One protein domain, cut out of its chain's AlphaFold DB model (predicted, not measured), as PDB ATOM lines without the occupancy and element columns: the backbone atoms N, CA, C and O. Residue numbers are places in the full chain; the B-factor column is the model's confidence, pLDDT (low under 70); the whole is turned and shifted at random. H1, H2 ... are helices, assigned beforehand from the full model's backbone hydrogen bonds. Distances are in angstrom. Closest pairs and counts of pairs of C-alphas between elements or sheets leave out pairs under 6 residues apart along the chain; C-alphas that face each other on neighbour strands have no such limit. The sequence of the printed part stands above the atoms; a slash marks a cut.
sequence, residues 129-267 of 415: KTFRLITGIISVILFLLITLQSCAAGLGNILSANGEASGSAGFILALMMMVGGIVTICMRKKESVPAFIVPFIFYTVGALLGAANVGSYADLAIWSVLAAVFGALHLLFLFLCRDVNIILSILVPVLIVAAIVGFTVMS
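Overview. This is residues 129 to 267 of the 415 residues of the protein "DUF5067 domain-containing protein" of Lachnoclostridium sp. An118 (UniProt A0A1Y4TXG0). Five helices lie side by side in an elongated up-and-down bundle, each running against the one before it, from H1 on one side to H5 on the other, with H3 and H4 nearest the middle. The printed part has 139 residues with five named helices, H1 to H5 in chain order, and no named strand: all helix. It is compact, with a radius of gyration of the C-alphas of 15.5 A, and spans 53 by 30 by 17 A.

Arrangement. H1, residues 129 to 160, has a kink of 28 degrees near residue 145. It forms a helical hairpin with H2, residues 166 to 186, at a shallow tilt of 17 degrees; their closest C-alphas, Gly 154 and Gly 167, are 3.8 A apart. H2 and H3, residues 194 to 212, form a hairpin at 10 degrees, closest at the C-alphas of Gly 180 and Pro 199, 4.3 A. H3 and H4, residues 218 to 240, form another at 24 degrees, closest at the C-alphas of Ala 207 and Ser 224, 4.3 A. With residues 220 to 227 alone, H4 touches H2, closest at the C-alphas of Leu 220 and Gly 170, 6.1 A. H4 and H5, residues 246 to 267, form a hairpin at 12 degrees, closest at the C-alphas of Ala 232 and Pro 253, 4.5 A. H5 is apart from H1 and H2. In H2 and H4 every O i to N i+4 pair is within hydrogen-bond range; the counts are 27 of 28 in H1, 14 of 15 in H3 and 17 of 18 in H5.

Along the chain. H1 begins at C-alpha 129, (198.252, 122.406, 159.745), and is 45.5 A long from first to last C-alpha. H2 measures 30.1 A, H3 26.7 A, H4 33.4 A and H5 32.3 A; H5 ends at C-alpha 267, (178.957, 125.556, 129.438).

Size, cuts and confidence. The C-alphas farthest apart, Leu 159 and Asp 243, are 53.3 A apart. The printed part has no cut and no long link. Mean pLDDT of the printed part is 89.4; residue 243 and residues 265 to 267 are under 70.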
ATOM      1  N   LYS A 129     197.647 121.061 159.752       87.06
ATOM      2  CA  LYS A 129     198.252 122.406 159.745       87.06
ATOM      3  C   LYS A 129     198.938 122.740 158.426       87.06
ATOM      4  O   LYS A 129     198.740 123.836 157.909       87.06
ATOM      5  N   THR A 130     199.729 121.809 157.896       89.50
ATOM      6  CA  THR A 130     200.469 122.004 156.642       89.50
ATOM      7  C   THR A 130     199.515 122.209 155.472       89.50
ATOM      8  O   THR A 130     199.655 123.187 154.745       89.50
ATOM      9  N   PHE A 131     198.495 121.353 155.348       89.62
ATOM     10  CA  PHE A 131     197.457 121.480 154.324       89.62
ATOM     11  C   PHE A 131     196.780 122.855 154.374       89.62
ATOM     12  O   PHE A 131     196.792 123.586 153.388       89.62
ATOM     13  N   ARG A 132     196.262 123.251 155.544       92.38
ATOM     14  CA  ARG A 132     195.546 124.526 155.699       92.38
ATOM     15  C   ARG A 132     196.422 125.736 155.402       92.38
ATOM     16  O   ARG A 132     195.955 126.712 154.824       92.38
ATOM     17  N   LEU A 133     197.692 125.682 155.798       94.12
ATOM     18  CA  LEU A 133     198.631 126.754 155.501       94.12
ATOM     19  C   LEU A 133     198.858 126.885 153.990       94.12
ATOM     20  O   LEU A 133     198.768 127.990 153.467       94.12
ATOM     21  N   ILE A 134     199.113 125.771 153.298       95.19
ATOM     22  CA  ILE A 134     199.386 125.763 151.857       95.19
ATOM     23  C   ILE A 134     198.148 126.207 151.072       95.19
ATOM     24  O   ILE A 134     198.235 127.166 150.312       95.19
ATOM     25  N   THR A 135     196.992 125.570 151.287       93.69
ATOM     26  CA  THR A 135     195.753 125.912 150.570       93.69
ATOM     27  C   THR A 135     195.343 127.356 150.821       93.69
ATOM     28  O   THR A 135     194.972 128.056 149.890       93.69
ATOM     29  N   GLY A 136     195.488 127.840 152.055       95.94
ATOM     30  CA  GLY A 136     195.208 129.230 152.380       95.94
ATOM     31  C   GLY A 136     196.119 130.229 151.659       95.94
ATOM     32  O   GLY A 136     195.623 131.202 151.100       95.94
ATOM     33  N   ILE A 137     197.438 129.996 151.643       96.56
ATOM     34  CA  ILE A 137     198.392 130.879 150.947       96.56
ATOM     35  C   ILE A 137     198.124 130.884 149.441       96.56
ATOM     36  O   ILE A 137     198.109 131.952 148.831       96.56
ATOM     37  N   ILE A 138     197.882 129.711 148.850       96.75
ATOM     38  CA  ILE A 138     197.580 129.595 147.420       96.75
ATOM     39  C   ILE A 138     196.328 130.407 147.075       96.75
ATOM     40  O   ILE A 138     196.374 131.194 146.135       96.75
ATOM     41  N   SER A 139     195.251 130.305 147.859       96.56
ATOM     42  CA  SER A 139     194.029 131.084 147.618       96.56
ATOM     43  C   SER A 139     194.250 132.596 147.679       96.56
ATOM     44  O   SER A 139     193.682 133.327 146.874       96.56
ATOM     45  N   VAL A 140     195.109 133.080 148.583       96.25
ATOM     46  CA  VAL A 140     195.444 134.513 148.668       96.25
ATOM     47  C   VAL A 140     196.250 134.983 147.450       96.25
ATOM     48  O   VAL A 140     196.027 136.085 146.961       96.25
ATOM     49  N   ILE A 141     197.166 134.161 146.932       97.00
ATOM     50  CA  ILE A 141     197.926 134.493 145.714       97.00
ATOM     51  C   ILE A 141     197.005 134.482 144.489       97.00
ATOM     52  O   ILE A 141     197.044 135.403 143.675       97.00
ATOM     53  N   LEU A 142     196.150 133.463 144.374       95.31
ATOM     54  CA  LEU A 142     195.194 133.333 143.277       95.31
ATOM     55  C   LEU A 142     194.182 134.471 143.255       95.31
ATOM     56  O   LEU A 142     193.855 134.939 142.173       95.31
ATOM     57  N   PHE A 143     193.748 134.968 144.414       97.50
ATOM     58  CA  PHE A 143     192.888 136.148 144.486       97.50
ATOM     59  C   PHE A 143     193.458 137.321 143.680       97.50
ATOM     60  O   PHE A 143     192.729 137.929 142.900       97.50
ATOM     61  N   LEU A 144     194.757 137.605 143.807       96.00
ATOM     62  CA  LEU A 144     195.390 138.708 143.079       96.00
ATOM     63  C   LEU A 144     195.399 138.468 141.564       96.00
ATOM     64  O   LEU A 144     195.127 139.388 140.797       96.00
ATOM     65  N   LEU A 145     195.686 137.235 141.136       95.12
ATOM     66  CA  LEU A 145     195.739 136.873 139.716       95.12
ATOM     67  C   LEU A 145     194.351 136.890 139.070       95.12
ATOM     68  O   LEU A 145     194.167 137.512 138.025       95.12
ATOM     69  N   ILE A 146     193.377 136.252 139.718       96.38
ATOM     70  CA  ILE A 146     192.004 136.148 139.225       96.38
ATOM     71  C   ILE A 146     191.361 137.530 139.211       96.38
ATOM     72  O   ILE A 146     190.737 137.877 138.218       96.38
ATOM     73  N   THR A 147     191.554 138.348 140.250       95.94
ATOM     74  CA  THR A 147     191.020 139.721 140.287       95.94
ATOM     75  C   THR A 147     191.527 140.535 139.103       95.94
ATOM     76  O   THR A 147     190.732 141.181 138.432       95.94
ATOM     77  N   LEU A 148     192.824 140.462 138.785       93.50
ATOM     78  CA  LEU A 148     193.383 141.197 137.651       93.50
ATOM     79  C   LEU A 148     192.796 140.728 136.308       93.50
ATOM     80  O   LEU A 148     192.404 141.565 135.497       93.50
ATOM     81  N   GLN A 149     192.705 139.411 136.088       94.62
ATOM     82  CA  GLN A 149     192.090 138.841 134.879       94.62
ATOM     83  C   GLN A 149     190.606 139.196 134.775       94.62
ATOM     84  O   GLN A 149     190.131 139.576 133.712       94.62
ATOM     85  N   SER A 150     189.899 139.156 135.898       95.06
ATOM     86  CA  SER A 150     188.469 139.446 135.985       95.06
ATOM     87  C   SER A 150     188.169 140.920 135.739       95.06
ATOM     88  O   SER A 150     187.218 141.243 135.038       95.06
ATOM     89  N   CYS A 151     189.007 141.835 136.239       93.69
ATOM     90  CA  CYS A 151     188.909 143.254 135.904       93.69
ATOM     91  C   CYS A 151     189.158 143.497 134.410       93.69
ATOM     92  O   CYS A 151     188.453 144.302 133.805       93.69
ATOM     93  N   ALA A 152     190.128 142.799 133.806       92.75
ATOM     94  CA  ALA A 152     190.390 142.898 132.371       92.75
ATOM     95  C   ALA A 152     189.218 142.355 131.535       92.75
ATOM     96  O   ALA A 152     188.785 143.028 130.603       92.75
ATOM     97  N   ALA A 153     188.666 141.194 131.900       91.12
ATOM     98  CA  ALA A 153     187.485 140.618 131.260       91.12
ATOM     99  C   ALA A 153     186.252 141.518 131.433       91.12
ATOM    100  O   ALA A 153     185.550 141.789 130.468       91.12
ATOM    101  N   GLY A 154     186.028 142.066 132.632       90.25
ATOM    102  CA  GLY A 154     184.921 142.985 132.903       90.25
ATOM    103  C   GLY A 154     185.005 144.260 132.068       90.25
ATOM    104  O   GLY A 154     184.018 144.671 131.464       90.25
ATOM    105  N   LEU A 155     186.199 144.847 131.955       91.50
ATOM    106  CA  LEU A 155     186.416 145.998 131.079       91.50
ATOM    107  C   LEU A 155     186.237 145.623 129.598       91.50
ATOM    108  O   LEU A 155     185.661 146.396 128.835       91.50
ATOM    109  N   GLY A 156     186.682 144.428 129.201       89.25
ATOM    110  CA  GLY A 156     186.471 143.873 127.863       89.25
ATOM    111  C   GLY A 156     184.992 143.707 127.512       89.25
ATOM    112  O   GLY A 156     184.595 144.041 126.397       89.25
ATOM    113  N   ASN A 157     184.170 143.276 128.469       90.00
ATOM    114  CA  ASN A 157     182.727 143.100 128.287       90.00
ATOM    115  C   ASN A 157     182.009 144.439 128.104       90.00
ATOM    116  O   ASN A 157     181.186 144.571 127.200       90.00
ATOM    117  N   ILE A 158     182.381 145.457 128.892       91.12
ATOM    118  CA  ILE A 158     181.844 146.820 128.752       91.12
ATOM    119  C   ILE A 158     182.204 147.402 127.380       91.12
ATOM    120  O   ILE A 158     181.347 147.948 126.694       91.12
ATOM    121  N   LEU A 159     183.463 147.258 126.952       91.69
ATOM    122  CA  LEU A 159     183.925 147.784 125.663       91.69
ATOM    123  C   LEU A 159     183.312 147.055 124.465       91.69
ATOM    124  O   LEU A 159     183.099 147.667 123.422       91.69
ATOM    125  N   SER A 160     183.055 145.757 124.607       88.62
ATOM    126  CA  SER A 160     182.480 144.931 123.542       88.62
ATOM    127  C   SER A 160     180.951 144.951 123.532       88.62
ATOM    128  O   SER A 160     180.364 144.417 122.596       88.62
ATOM    129  N   ALA A 161     180.314 145.531 124.557       88.69
ATOM    130  CA  ALA A 161     178.864 145.556 124.753       88.69
ATOM    131  C   ALA A 161     178.201 144.172 124.561       88.69
ATOM    132  O   ALA A 161     177.132 144.058 123.966       88.69
ATOM    133  N   ASN A 162     178.852 143.107 125.044       80.88
ATOM    134  CA  ASN A 162     178.420 141.717 124.832       80.88
ATOM    135  C   ASN A 162     177.453 141.188 125.910       80.88
ATOM    136  O   ASN A 162     177.008 140.049 125.811       80.88
ATOM    137  N   GLY A 163     177.151 141.981 126.945       83.00
ATOM    138  CA  GLY A 163     176.242 141.600 128.034       83.00
ATOM    139  C   GLY A 163     176.765 140.492 128.959       83.00
ATOM    140  O   GLY A 163     176.024 140.007 129.811       83.00
ATOM    141  N   GLU A 164     178.028 140.071 128.825       86.94
ATOM    142  CA  GLU A 164     178.571 138.980 129.634       86.94
ATOM    143  C   GLU A 164     178.949 139.425 131.056       86.94
ATOM    144  O   GLU A 164     179.677 140.400 131.263       86.94
ATOM    145  N   ALA A 165     178.565 138.621 132.050       89.12
ATOM    146  CA  ALA A 165     178.915 138.821 133.460       89.12
ATOM    147  C   ALA A 165     180.203 138.088 133.898       89.12
ATOM    148  O   ALA A 165     180.497 137.981 135.088       89.12
ATOM    149  N   SER A 166     181.004 137.576 132.961       89.75
ATOM    150  CA  SER A 166     182.209 136.779 133.249       89.75
ATOM    151  C   SER A 166     183.249 137.539 134.089       89.75
ATOM    152  O   SER A 166     183.806 136.992 135.044       89.75
ATOM    153  N   GLY A 167     183.452 138.834 133.831       91.75
ATOM    154  CA  GLY A 167     184.344 139.671 134.639       91.75
ATOM    155  C   GLY A 167     183.885 139.863 136.090       91.75
ATOM    156  O   GLY A 167     184.679 139.732 137.022       91.75
ATOM    157  N   SER A 168     182.598 140.134 136.320       92.62
ATOM    158  CA  SER A 168     182.062 140.301 137.679       92.62
ATOM    159  C   SER A 168     182.001 138.966 138.426       92.62
ATOM    160  O   SER A 168     182.374 138.900 139.601       92.62
ATOM    161  N   ALA A 169     181.641 137.878 137.745       93.75
ATOM    162  CA  ALA A 169     181.639 136.536 138.314       93.75
ATOM    163  C   ALA A 169     183.039 136.074 138.741       93.75
ATOM    164  O   ALA A 169     183.203 135.546 139.844       93.75
ATOM    165  N   GLY A 170     184.062 136.324 137.919       95.19
ATOM    166  CA  GLY A 170     185.452 136.033 138.272       95.19
ATOM    167  C   GLY A 170     185.932 136.819 139.494       95.19
ATOM    168  O   GLY A 170     186.572 136.254 140.386       95.19
ATOM    169  N   PHE A 171     185.543 138.093 139.605       95.81
ATOM    170  CA  PHE A 171     185.848 138.915 140.778       95.81
ATOM    171  C   PHE A 171     185.188 138.370 142.053       95.81
ATOM    172  O   PHE A 171     185.839 138.243 143.094       95.81
ATOM    173  N   ILE A 172     183.909 137.991 141.975       97.12
ATOM    174  CA  ILE A 172     183.175 137.407 143.105       97.12
ATOM    175  C   ILE A 172     183.792 136.063 143.512       97.12
ATOM    176  O   ILE A 172     184.028 135.834 144.703       97.12
ATOM    177  N   LEU A 173     184.120 135.195 142.549       96.69
ATOM    178  CA  LEU A 173     184.827 133.939 142.809       96.69
ATOM    179  C   LEU A 173     186.158 134.199 143.532       96.69
ATOM    180  O   LEU A 173     186.440 133.549 144.544       96.69
ATOM    181  N   ALA A 174     186.942 135.184 143.084       97.75
ATOM    182  CA  ALA A 174     188.203 135.551 143.723       97.75
ATOM    183  C   ALA A 174     187.988 135.990 145.182       97.75
ATOM    184  O   ALA A 174     188.706 135.534 146.077       97.75
ATOM    185  N   LEU A 175     186.981 136.829 145.444       97.50
ATOM    186  CA  LEU A 175     186.644 137.297 146.789       97.50
ATOM    187  C   LEU A 175     186.256 136.134 147.714       97.50
ATOM    188  O   LEU A 175     186.750 136.042 148.842       97.50
ATOM    189  N   MET A 176     185.421 135.212 147.232       98.00
ATOM    190  CA  MET A 176     185.023 134.021 147.987       98.00
ATOM    191  C   MET A 176     186.233 133.129 148.303       98.00
ATOM    192  O   MET A 176     186.410 132.703 149.449       98.00
ATOM    193  N   MET A 177     187.120 132.907 147.325       96.94
ATOM    194  CA  MET A 177     188.365 132.161 147.532       96.94
ATOM    195  C   MET A 177     189.294 132.849 148.538       96.94
ATOM    196  O   MET A 177     189.902 132.168 149.368       96.94
ATOM    197  N   MET A 178     189.385 134.182 148.519       97.88
ATOM    198  CA  MET A 178     190.177 134.950 149.480       97.88
ATOM    199  C   MET A 178     189.645 134.772 150.905       97.88
ATOM    200  O   MET A 178     190.415 134.445 151.811       97.88
ATOM    201  N   VAL A 179     188.335 134.938 151.116       97.81
ATOM    202  CA  VAL A 179     187.711 134.780 152.439       97.81
ATOM    203  C   VAL A 179     187.886 133.346 152.941       97.81
ATOM    204  O   VAL A 179     188.381 133.140 154.054       97.81
ATOM    205  N   GLY A 180     187.587 132.347 152.104       96.75
ATOM    206  CA  GLY A 180     187.824 130.936 152.418       96.75
ATOM    207  C   GLY A 180     189.291 130.653 152.767       96.75
ATOM    208  O   GLY A 180     189.578 129.961 153.750       96.75
ATOM    209  N   GLY A 181     190.233 131.245 152.028       97.19
ATOM    210  CA  GLY A 181     191.674 131.148 152.262       97.19
ATOM    211  C   GLY A 181     192.106 131.728 153.607       97.19
ATOM    212  O   GLY A 181     192.767 131.041 154.389       97.19
ATOM    213  N   ILE A 182     191.680 132.951 153.929       97.06
ATOM    214  CA  ILE A 182     191.985 133.611 155.206       97.06
ATOM    215  C   ILE A 182     191.433 132.794 156.376       97.06
ATOM    216  O   ILE A 182     192.162 132.524 157.336       97.06
ATOM    217  N   VAL A 183     190.178 132.339 156.292       96.38
ATOM    218  CA  VAL A 183     189.572 131.489 157.328       96.38
ATOM    219  C   VAL A 183     190.386 130.206 157.511       96.38
ATOM    220  O   VAL A 183     190.714 129.838 158.643       96.38
ATOM    221  N   THR A 184     190.797 129.571 156.410       95.19
ATOM    222  CA  THR A 184     191.643 128.367 156.431       95.19
ATOM    223  C   THR A 184     192.965 128.617 157.178       95.19
ATOM    224  O   THR A 184     193.350 127.827 158.048       95.19
ATOM    225  N   ILE A 185     193.639 129.747 156.920       95.50
ATOM    226  CA  ILE A 185     194.895 130.137 157.594       95.50
ATOM    227  C   ILE A 185     194.668 130.415 159.081       95.50
ATOM    228  O   ILE A 185     195.456 129.968 159.926       95.50
ATOM    229  N   CYS A 186     193.615 131.159 159.417       93.81
ATOM    230  CA  CYS A 186     193.278 131.538 160.789       93.81
ATOM    231  C   CYS A 186     192.922 130.316 161.645       93.81
ATOM    232  O   CYS A 186     193.251 130.254 162.832       93.81
ATOM    233  N   MET A 187     192.305 129.303 161.037       91.56
ATOM    234  CA  MET A 187     191.899 128.070 161.708       91.56
ATOM    235  C   MET A 187     192.940 126.948 161.606       91.56
ATOM    236  O   MET A 187     192.682 125.836 162.066       91.56
ATOM    237  N   ARG A 188     194.156 127.226 161.104       90.62
ATOM    238  CA  ARG A 188     195.187 126.202 160.843       90.62
ATOM    239  C   ARG A 188     195.534 125.305 162.035       90.62
ATOM    240  O   ARG A 188     195.844 124.135 161.835       90.62
ATOM    241  N   LYS A 189     195.450 125.841 163.259       84.69
ATOM    242  CA  LYS A 189     195.752 125.135 164.522       84.69
ATOM    243  C   LYS A 189     194.526 124.509 165.205       84.69
ATOM    244  O   LYS A 189     194.657 123.969 166.297       84.69
ATOM    245  N   LYS A 190     193.326 124.644 164.631       81.75
ATOM    246  CA  LYS A 190     192.072 124.173 165.237       81.75
ATOM    247  C   LYS A 190     191.549 122.948 164.491       81.75
ATOM    248  O   LYS A 190     191.426 122.971 163.272       81.75
ATOM    249  N   GLU A 191     191.200 121.892 165.211       78.25
ATOM    250  CA  GLU A 191     190.562 120.686 164.658       78.25
ATOM    251  C   GLU A 191     189.073 120.661 165.018       78.25
ATOM    252  O   GLU A 191     188.578 119.762 165.687       78.25
ATOM    253  N   SER A 192     188.351 121.712 164.630       83.62
ATOM    254  CA  SER A 192     186.911 121.827 164.860       83.62
ATOM    255  C   SER A 192     186.140 121.712 163.549       83.62
ATOM    256  O   SER A 192     186.650 122.063 162.489       83.62
ATOM    257  N   VAL A 193     184.883 121.266 163.613       86.25
ATOM    258  CA  VAL A 193     183.998 121.174 162.436       86.25
ATOM    259  C   VAL A 193     183.918 122.500 161.649       86.25
ATOM    260  O   VAL A 193     184.079 122.461 160.427       86.25
ATOM    261  N   PRO A 194     183.787 123.684 162.291       87.50
ATOM    262  CA  PRO A 194     183.783 124.957 161.568       87.50
ATOM    263  C   PRO A 194     185.086 125.252 160.810       87.50
ATOM    264  O   PRO A 194     185.046 125.960 159.812       87.50
ATOM    265  N   ALA A 195     186.224 124.677 161.231       89.94
ATOM    266  CA  ALA A 195     187.511 124.836 160.544       89.94
ATOM    267  C   ALA A 195     187.525 124.232 159.137       89.94
ATOM    268  O   ALA A 195     188.427 124.532 158.359       89.94
ATOM    269  N   PHE A 196     186.556 123.370 158.831       91.25
ATOM    270  CA  PHE A 196     186.405 122.745 157.526       91.25
ATOM    271  C   PHE A 196     185.148 123.222 156.802       91.25
ATOM    272  O   PHE A 196     185.223 123.515 155.615       91.25
ATOM    273  N   ILE A 197     184.017 123.343 157.511       91.25
ATOM    274  CA  ILE A 197     182.741 123.729 156.890       91.25
ATOM    275  C   ILE A 197     182.781 125.157 156.344       91.25
ATOM    276  O   ILE A 197     182.299 125.386 155.241       91.25
ATOM    277  N   VAL A 198     183.363 126.115 157.074       94.81
ATOM    278  CA  VAL A 198     183.346 127.516 156.627       94.81
ATOM    279  C   VAL A 198     184.144 127.694 155.328       94.81
ATOM    280  O   VAL A 198     183.559 128.180 154.363       94.81
ATOM    281  N   PRO A 199     185.418 127.253 155.223       95.56
ATOM    282  CA  PRO A 199     186.128 127.308 153.947       95.56
ATOM    283  C   PRO A 199     185.440 126.510 152.843       95.56
ATOM    284  O   PRO A 199     185.396 126.985 151.715       95.56
ATOM    285  N   PHE A 200     184.892 125.327 153.165       94.88
ATOM    286  CA  PHE A 200     184.144 124.518 152.206       94.88
ATOM    287  C   PHE A 200     183.059 125.350 151.526       94.88
ATOM    288  O   PHE A 200     183.122 125.478 150.312       94.88
ATOM    289  N   ILE A 201     182.162 125.978 152.297       95.62
ATOM    290  CA  ILE A 201     181.047 126.779 151.770       95.62
ATOM    291  C   ILE A 201     181.546 127.899 150.853       95.62
ATOM    292  O   ILE A 201     181.058 128.026 149.736       95.62
ATOM    293  N   PHE A 202     182.529 128.688 151.293       97.88
ATOM    294  CA  PHE A 202     183.056 129.789 150.479       97.88
ATOM    295  C   PHE A 202     183.640 129.297 149.151       97.88
ATOM    296  O   PHE A 202     183.363 129.875 148.103       97.88
ATOM    297  N   TYR A 203     184.410 128.207 149.176       97.25
ATOM    298  CA  TYR A 203     184.988 127.645 147.961       97.25
ATOM    299  C   TYR A 203     183.932 127.060 147.015       97.25
ATOM    300  O   TYR A 203     184.027 127.299 145.814       97.25
ATOM    301  N   THR A 204     182.925 126.330 147.513       93.88
ATOM    302  CA  THR A 204     181.866 125.780 146.645       93.88
ATOM    303  C   THR A 204     180.935 126.853 146.106       93.88
ATOM    304  O   THR A 204     180.615 126.805 144.925       93.88
ATOM    305  N   VAL A 205     180.524 127.832 146.916       95.19
ATOM    306  CA  VAL A 205     179.680 128.942 146.439       95.19
ATOM    307  C   VAL A 205     180.421 129.748 145.376       95.19
ATOM    308  O   VAL A 205     179.871 129.983 144.305       95.19
ATOM    309  N   GLY A 206     181.690 130.094 145.622       95.25
ATOM    310  CA  GLY A 206     182.524 130.754 144.619       95.25
ATOM    311  C   GLY A 206     182.611 129.942 143.326       95.25
ATOM    312  O   GLY A 206     182.352 130.481 142.257       95.25
ATOM    313  N   ALA A 207     182.897 128.639 143.428       94.81
ATOM    314  CA  ALA A 207     182.983 127.741 142.278       94.81
ATOM    315  C   ALA A 207     181.690 127.680 141.455       94.81
ATOM    316  O   ALA A 207     181.759 127.674 140.230       94.81
ATOM    317  N   LEU A 208     180.523 127.643 142.106       91.94
ATOM    318  CA  LEU A 208     179.226 127.623 141.425       91.94
ATOM    319  C   LEU A 208     178.955 128.942 140.694       91.94
ATOM    320  O   LEU A 208     178.578 128.914 139.527       91.94
ATOM    321  N   LEU A 209     179.198 130.082 141.349       91.44
ATOM    322  CA  LEU A 209     178.996 131.404 140.747       91.44
ATOM    323  C   LEU A 209     179.923 131.639 139.548       91.44
ATOM    324  O   LEU A 209     179.474 132.144 138.522       91.44
ATOM    325  N   GLY A 210     181.194 131.241 139.656       92.56
ATOM    326  CA  GLY A 210     182.140 131.318 138.545       92.56
ATOM    327  C   GLY A 210     181.758 130.384 137.396       92.56
ATOM    328  O   GLY A 210     181.725 130.804 136.243       92.56
ATOM    329  N   ALA A 211     181.398 129.134 137.704       90.25
ATOM    330  CA  ALA A 211     181.035 128.152 136.688       90.25
ATOM    331  C   ALA A 211     179.736 128.516 135.952       90.25
ATOM    332  O   ALA A 211     179.619 128.236 134.763       90.25
ATOM    333  N   ALA A 212     178.780 129.158 136.631       89.38
ATOM    334  CA  ALA A 212     177.512 129.569 136.026       89.38
ATOM    335  C   ALA A 212     177.678 130.718 135.023       89.38
ATOM    336  O   ALA A 212     176.812 130.919 134.180       89.38
ATOM    337  N   ASN A 213     178.794 131.446 135.092       89.31
ATOM    338  CA  ASN A 213     179.019 132.680 134.346       89.31
ATOM    339  C   ASN A 213     180.338 132.653 133.553       89.31
ATOM    340  O   ASN A 213     180.935 133.702 133.334       89.31
ATOM    341  N   VAL A 214     180.813 131.470 133.134       86.62
ATOM    342  CA  VAL A 214     182.074 131.314 132.371       86.62
ATOM    343  C   VAL A 214     182.099 132.212 131.127       86.62
ATOM    344  O   VAL A 214     183.120 132.844 130.848       86.62
ATOM    345  N   GLY A 215     180.971 132.305 130.413       80.38
ATOM    346  CA  GLY A 215     180.855 133.099 129.189       80.38
ATOM    347  C   GLY A 215     181.903 132.693 128.151       80.38
ATOM    348  O   GLY A 215     182.209 131.509 127.994       80.38
ATOM    349  N   SER A 216     182.493 133.683 127.484       84.12
ATOM    350  CA  SER A 216     183.522 133.471 126.457       84.12
ATOM    351  C   SER A 216     184.933 133.215 127.014       84.12
ATOM    352  O   SER A 216     185.852 132.887 126.260       84.12
ATOM    353  N   TYR A 217     185.144 133.353 128.327       85.94
ATOM    354  CA  TYR A 217     186.476 133.320 128.936       85.94
ATOM    355  C   TYR A 217     186.737 131.980 129.638       85.94
ATOM    356  O   TYR A 217     186.288 131.710 130.753       85.94
ATOM    357  N   ALA A 218     187.500 131.108 128.971       85.50
ATOM    358  CA  ALA A 218     187.780 129.749 129.446       85.50
ATOM    359  C   ALA A 218     188.600 129.691 130.752       85.50
ATOM    360  O   ALA A 218     188.572 128.684 131.463       85.50
ATOM    361  N   ASP A 219     189.334 130.750 131.091       87.25
ATOM    362  CA  ASP A 219     190.069 130.858 132.352       87.25
ATOM    363  C   ASP A 219     189.129 130.836 133.567       87.25
ATOM    364  O   ASP A 219     189.431 130.159 134.553       87.25
ATOM    365  N   LEU A 220     187.947 131.451 133.480       91.25
ATOM    366  CA  LEU A 220     186.946 131.422 134.549       91.25
ATOM    367  C   LEU A 220     186.466 129.997 134.872       91.25
ATOM    368  O   LEU A 220     186.276 129.653 136.045       91.25
ATOM    369  N   ALA A 221     186.352 129.125 133.868       89.94
ATOM    370  CA  ALA A 221     186.055 127.708 134.090       89.94
ATOM    371  C   ALA A 221     187.169 127.008 134.886       89.94
ATOM    372  O   ALA A 221     186.889 126.261 135.828       89.94
ATOM    373  N   ILE A 222     188.434 127.279 134.549       90.75
ATOM    374  CA  ILE A 222     189.601 126.707 135.237       90.75
ATOM    375  C   ILE A 222     189.614 127.145 136.705       90.75
ATOM    376  O   ILE A 222     189.787 126.314 137.603       90.75
ATOM    377  N   TRP A 223     189.373 128.432 136.966       94.19
ATOM    378  CA  TRP A 223     189.312 128.969 138.325       94.19
ATOM    379  C   TRP A 223     188.166 128.371 139.143       94.19
ATOM    380  O   TRP A 223     188.348 128.047 140.320       94.19
ATOM    381  N   SER A 224     187.021 128.128 138.507       92.56
ATOM    382  CA  SER A 224     185.846 127.523 139.139       92.56
ATOM    383  C   SER A 224     186.088 126.071 139.547       92.56
ATOM    384  O   SER A 224     185.795 125.674 140.677       92.56
ATOM    385  N   VAL A 225     186.721 125.282 138.675       92.38
ATOM    386  CA  VAL A 225     187.129 123.906 139.000       92.38
ATOM    387  C   VAL A 225     188.167 123.892 140.123       92.38
ATOM    388  O   VAL A 225     188.088 123.066 141.034       92.38
ATOM    389  N   LEU A 226     189.124 124.823 140.117       93.44
ATOM    390  CA  LEU A 226     190.132 124.909 141.171       93.44
ATOM    391  C   LEU A 226     189.513 125.246 142.540       93.44
ATOM    392  O   LEU A 226     189.846 124.605 143.542       93.44
ATOM    393  N   ALA A 227     188.574 126.195 142.583       95.81
ATOM    394  CA  ALA A 227     187.805 126.510 143.784       95.81
ATOM    395  C   ALA A 227     187.018 125.284 144.280       95.81
ATOM    396  O   ALA A 227     187.088 124.939 145.463       95.81
ATOM    397  N   ALA A 228     186.368 124.545 143.377       94.06
ATOM    398  CA  ALA A 228     185.664 123.307 143.710       94.06
ATOM    399  C   ALA A 228     186.584 122.262 144.355       94.06
ATOM    400  O   ALA A 228     186.219 121.654 145.364       94.06
ATOM    401  N   VAL A 229     187.799 122.085 143.824       93.81
ATOM    402  CA  VAL A 229     188.805 121.175 144.392       93.81
ATOM    403  C   VAL A 229     189.187 121.598 145.811       93.81
ATOM    404  O   VAL A 229     189.257 120.750 146.702       93.81
ATOM    405  N   PHE A 230     189.386 122.891 146.077       95.44
ATOM    406  CA  PHE A 230     189.682 123.363 147.435       95.44
ATOM    407  C   PHE A 230     188.531 123.119 148.413       95.44
ATOM    408  O   PHE A 230     188.784 122.694 149.546       95.44
ATOM    409  N   GLY A 231     187.283 123.317 147.984       94.25
ATOM    410  CA  GLY A 231     186.104 122.953 148.769       94.25
ATOM    411  C   GLY A 231     186.054 121.449 149.053       94.25
ATOM    412  O   GLY A 231     185.969 121.027 150.209       94.25
ATOM    413  N   ALA A 232     186.206 120.627 148.015       91.94
ATOM    414  CA  ALA A 232     186.202 119.169 148.100       91.94
ATOM    415  C   ALA A 232     187.292 118.628 149.042       91.94
ATOM    416  O   ALA A 232     187.024 117.730 149.840       91.94
ATOM    417  N   LEU A 233     188.496 119.212 149.029       91.81
ATOM    418  CA  LEU A 233     189.573 118.861 149.962       91.81
ATOM    419  C   LEU A 233     189.200 119.166 151.419       91.81
ATOM    420  O   LEU A 233     189.447 118.343 152.301       91.81
ATOM    421  N   HIS A 234     188.569 120.312 151.694       92.69
ATOM    422  CA  HIS A 234     188.096 120.629 153.046       92.69
ATOM    423  C   HIS A 234     187.009 119.664 153.515       92.69
ATOM    424  O   HIS A 234     187.030 119.231 154.670       92.69
ATOM    425  N   LEU A 235     186.099 119.283 152.619       91.19
ATOM    426  CA  LEU A 235     185.055 118.308 152.907       91.19
ATOM    427  C   LEU A 235     185.634 116.906 153.160       91.19
ATOM    428  O   LEU A 235     185.254 116.246 154.126       91.19
ATOM    429  N   LEU A 236     186.610 116.480 152.355       89.19
ATOM    430  CA  LEU A 236     187.356 115.235 152.549       89.19
ATOM    431  C   LEU A 236     188.013 115.201 153.935       89.19
ATOM    432  O   LEU A 236     187.831 114.242 154.685       89.19
ATOM    433  N   PHE A 237     188.744 116.254 154.318       87.50
ATOM    434  CA  PHE A 237     189.404 116.292 155.624       87.50
ATOM    435  C   PHE A 237     188.429 116.395 156.795       87.50
ATOM    436  O   PHE A 237     188.729 115.855 157.858       87.50
ATOM    437  N   LEU A 238     187.254 117.004 156.616       87.88
ATOM    438  CA  LEU A 238     186.190 116.960 157.621       87.88
ATOM    439  C   LEU A 238     185.746 115.519 157.890       87.88
ATOM    440  O   LEU A 238     185.631 115.113 159.047       87.88
ATOM    441  N   PHE A 239     185.511 114.742 156.835       85.50
ATOM    442  CA  PHE A 239     185.062 113.359 156.960       85.50
ATOM    443  C   PHE A 239     186.163 112.430 157.491       85.50
ATOM    444  O   PHE A 239     185.885 111.597 158.353       85.50
ATOM    445  N   LEU A 240     187.426 112.653 157.114       81.31
ATOM    446  CA  LEU A 240     188.578 111.951 157.700       81.31
ATOM    447  C   LEU A 240     188.785 112.248 159.197       81.31
ATOM    448  O   LEU A 240     189.449 111.472 159.883       81.31
ATOM    449  N   CYS A 241     188.235 113.353 159.713       75.69
ATOM    450  CA  CYS A 241     188.211 113.646 161.151       75.69
ATOM    451  C   CYS A 241     187.075 112.941 161.905       75.69
ATOM    452  O   CYS A 241     187.106 112.905 163.132       75.69
ATOM    453  N   ARG A 242     186.027 112.478 161.212       73.75
ATOM    454  CA  ARG A 242     184.741 112.096 161.822       73.75
ATOM    455  C   ARG A 242     184.531 110.578 161.910       73.75
ATOM    456  O   ARG A 242     183.437 110.162 162.272       73.75
ATOM    457  N   ASP A 243     185.529 109.769 161.551       69.19
ATOM    458  CA  ASP A 243     185.432 108.301 161.462       69.19
ATOM    459  C   ASP A 243     184.180 107.821 160.695       69.19
ATOM    460  O   ASP A 243     183.557 106.814 161.031       69.19
ATOM    461  N   VAL A 244     183.774 108.565 159.657       72.19
ATOM    462  CA  VAL A 244     182.677 108.152 158.768       72.19
ATOM    463  C   VAL A 244     183.154 107.091 157.777       72.19
ATOM    464  O   VAL A 244     184.353 106.926 157.549       72.19
ATOM    465  N   ASN A 245     182.207 106.398 157.137       77.94
ATOM    466  CA  ASN A 245     182.492 105.423 156.084       77.94
ATOM    467  C   ASN A 245     183.488 105.996 155.062       77.94
ATOM    468  O   ASN A 245     183.185 106.977 154.382       77.94
ATOM    469  N   ILE A 246     184.654 105.357 154.926       79.38
ATOM    470  CA  ILE A 246     185.742 105.802 154.036       79.38
ATOM    471  C   ILE A 246     185.233 106.014 152.602       79.38
ATOM    472  O   ILE A 246     185.617 106.974 151.940       79.38
ATOM    473  N   ILE A 247     184.301 105.166 152.156       78.62
ATOM    474  CA  ILE A 247     183.648 105.270 150.846       78.62
ATOM    475  C   ILE A 247     182.933 106.621 150.691       78.62
ATOM    476  O   ILE A 247     183.134 107.306 149.693       78.62
ATOM    477  N   LEU A 248     182.155 107.046 151.691       79.12
ATOM    478  CA  LEU A 248     181.430 108.322 151.665       79.12
ATOM    479  C   LEU A 248     182.395 109.518 151.685       79.12
ATOM    480  O   LEU A 248     182.176 110.502 150.984       79.12
ATOM    481  N   SER A 249     183.487 109.399 152.446       78.19
ATOM    482  CA  SER A 249     184.523 110.430 152.544       78.19
ATOM    483  C   SER A 249     185.206 110.726 151.208       78.19
ATOM    484  O   SER A 249     185.713 111.829 151.045       78.19
ATOM    485  N   ILE A 250     185.248 109.766 150.281       83.94
ATOM    486  CA  ILE A 250     185.863 109.924 148.955       83.94
ATOM    487  C   ILE A 250     184.800 110.254 147.903       83.94
ATOM    488  O   ILE A 250     184.996 111.148 147.086       83.94
ATOM    489  N   LEU A 251     183.658 109.566 147.944       86.00
ATOM    490  CA  LEU A 251     182.613 109.682 146.933       86.00
ATOM    491  C   LEU A 251     181.978 111.077 146.902       86.00
ATOM    492  O   LEU A 251     181.812 111.632 145.822       86.00
ATOM    493  N   VAL A 252     181.676 111.683 148.056       86.62
ATOM    494  CA  VAL A 252     181.012 113.001 148.088       86.62
ATOM    495  C   VAL A 252     181.899 114.113 147.506       86.62
ATOM    496  O   VAL A 252     181.435 114.809 146.603       86.62
ATOM    497  N   PRO A 253     183.172 114.278 147.924       84.50
ATOM    498  CA  PRO A 253     184.070 115.246 147.293       84.50
ATOM    499  C   PRO A 253     184.243 115.027 145.785       84.50
ATOM    500  O   PRO A 253     184.245 115.994 145.028       84.50
ATOM    501  N   VAL A 254     184.354 113.770 145.339       86.88
ATOM    502  CA  VAL A 254     184.506 113.434 143.914       86.88
ATOM    503  C   VAL A 254     183.259 113.804 143.120       86.88
ATOM    504  O   VAL A 254     183.389 114.387 142.050       86.88
ATOM    505  N   LEU A 255     182.063 113.523 143.642       86.88
ATOM    506  CA  LEU A 255     180.812 113.899 142.984       86.88
ATOM    507  C   LEU A 255     180.649 115.414 142.872       86.88
ATOM    508  O   LEU A 255     180.190 115.884 141.840       86.88
ATOM    509  N   ILE A 256     181.061 116.183 143.883       84.00
ATOM    510  CA  ILE A 256     181.015 117.654 143.826       84.00
ATOM    511  C   ILE A 256     181.936 118.178 142.722       84.00
ATOM    512  O   ILE A 256     181.517 118.994 141.905       84.00
ATOM    513  N   VAL A 257     183.179 117.687 142.664       87.94
ATOM    514  CA  VAL A 257     184.118 118.083 141.605       87.94
ATOM    515  C   VAL A 257     183.597 117.639 140.239       87.94
ATOM    516  O   VAL A 257     183.623 118.430 139.307       87.94
ATOM    517  N   ALA A 258     183.076 116.416 140.115       85.06
ATOM    518  CA  ALA A 258     182.522 115.904 138.865       85.06
ATOM    519  C   ALA A 258     181.285 116.687 138.405       85.06
ATOM    520  O   ALA A 258     181.151 116.939 137.214       85.06
ATOM    521  N   ALA A 259     180.415 117.107 139.327       83.75
ATOM    522  CA  ALA A 259     179.264 117.947 139.017       83.75
ATOM    523  C   ALA A 259     179.708 119.318 138.499       83.75
ATOM    524  O   ALA A 259     179.213 119.763 137.471       83.75
ATOM    525  N   ILE A 260     180.687 119.953 139.151       82.94
ATOM    526  CA  ILE A 260     181.189 121.268 138.727       82.94
ATOM    527  C   ILE A 260     181.962 121.169 137.408       82.94
ATOM    528  O   ILE A 260     181.764 122.001 136.534       82.94
ATOM    529  N   VAL A 261     182.787 120.136 137.217       83.19
ATOM    530  CA  VAL A 261     183.473 119.880 135.938       83.19
ATOM    531  C   VAL A 261     182.471 119.558 134.830       83.19
ATOM    532  O   VAL A 261     182.611 120.042 133.715       83.19
ATOM    533  N   GLY A 262     181.451 118.750 135.115       76.69
ATOM    534  CA  GLY A 262     180.386 118.454 134.159       76.69
ATOM    535  C   GLY A 262     179.641 119.720 133.749       76.69
ATOM    536  O   GLY A 262     179.437 119.949 132.561       76.69
ATOM    537  N   PHE A 263     179.319 120.569 134.723       73.94
ATOM    538  CA  PHE A 263     178.670 121.852 134.502       73.94
ATOM    539  C   PHE A 263     179.543 122.798 133.659       73.94
ATOM    540  O   PHE A 263     179.076 123.285 132.636       73.94
ATOM    541  N   THR A 264     180.834 122.961 133.973       70.75
ATOM    542  CA  THR A 264     181.733 123.809 133.164       70.75
ATOM    543  C   THR A 264     181.981 123.260 131.758       70.75
ATOM    544  O   THR A 264     182.091 124.034 130.807       70.75
ATOM    545  N   VAL A 265     182.048 121.938 131.578       68.50
ATOM    546  CA  VAL A 265     182.174 121.317 130.248       68.50
ATOM    547  C   VAL A 265     180.903 121.519 129.424       68.50
ATOM    548  O   VAL A 265     181.003 121.800 128.233       68.50
ATOM    549  N   MET A 266     179.715 121.417 130.029       62.38
ATOM    550  CA  MET A 266     178.458 121.731 129.340       62.38
ATOM    551  C   MET A 266     178.388 123.207 128.932       62.38
ATOM    552  O   MET A 266     177.943 123.494 127.826       62.38
ATOM    553  N   SER A 267     178.904 124.123 129.756       62.75
ATOM    554  CA  SER A 267     178.957 125.556 129.438       62.75
ATOM    555  C   SER A 267     180.006 125.934 128.382       62.75
ATOM    556  O   SER A 267     179.899 126.998 127.788       62.75
TER     557      SER A 267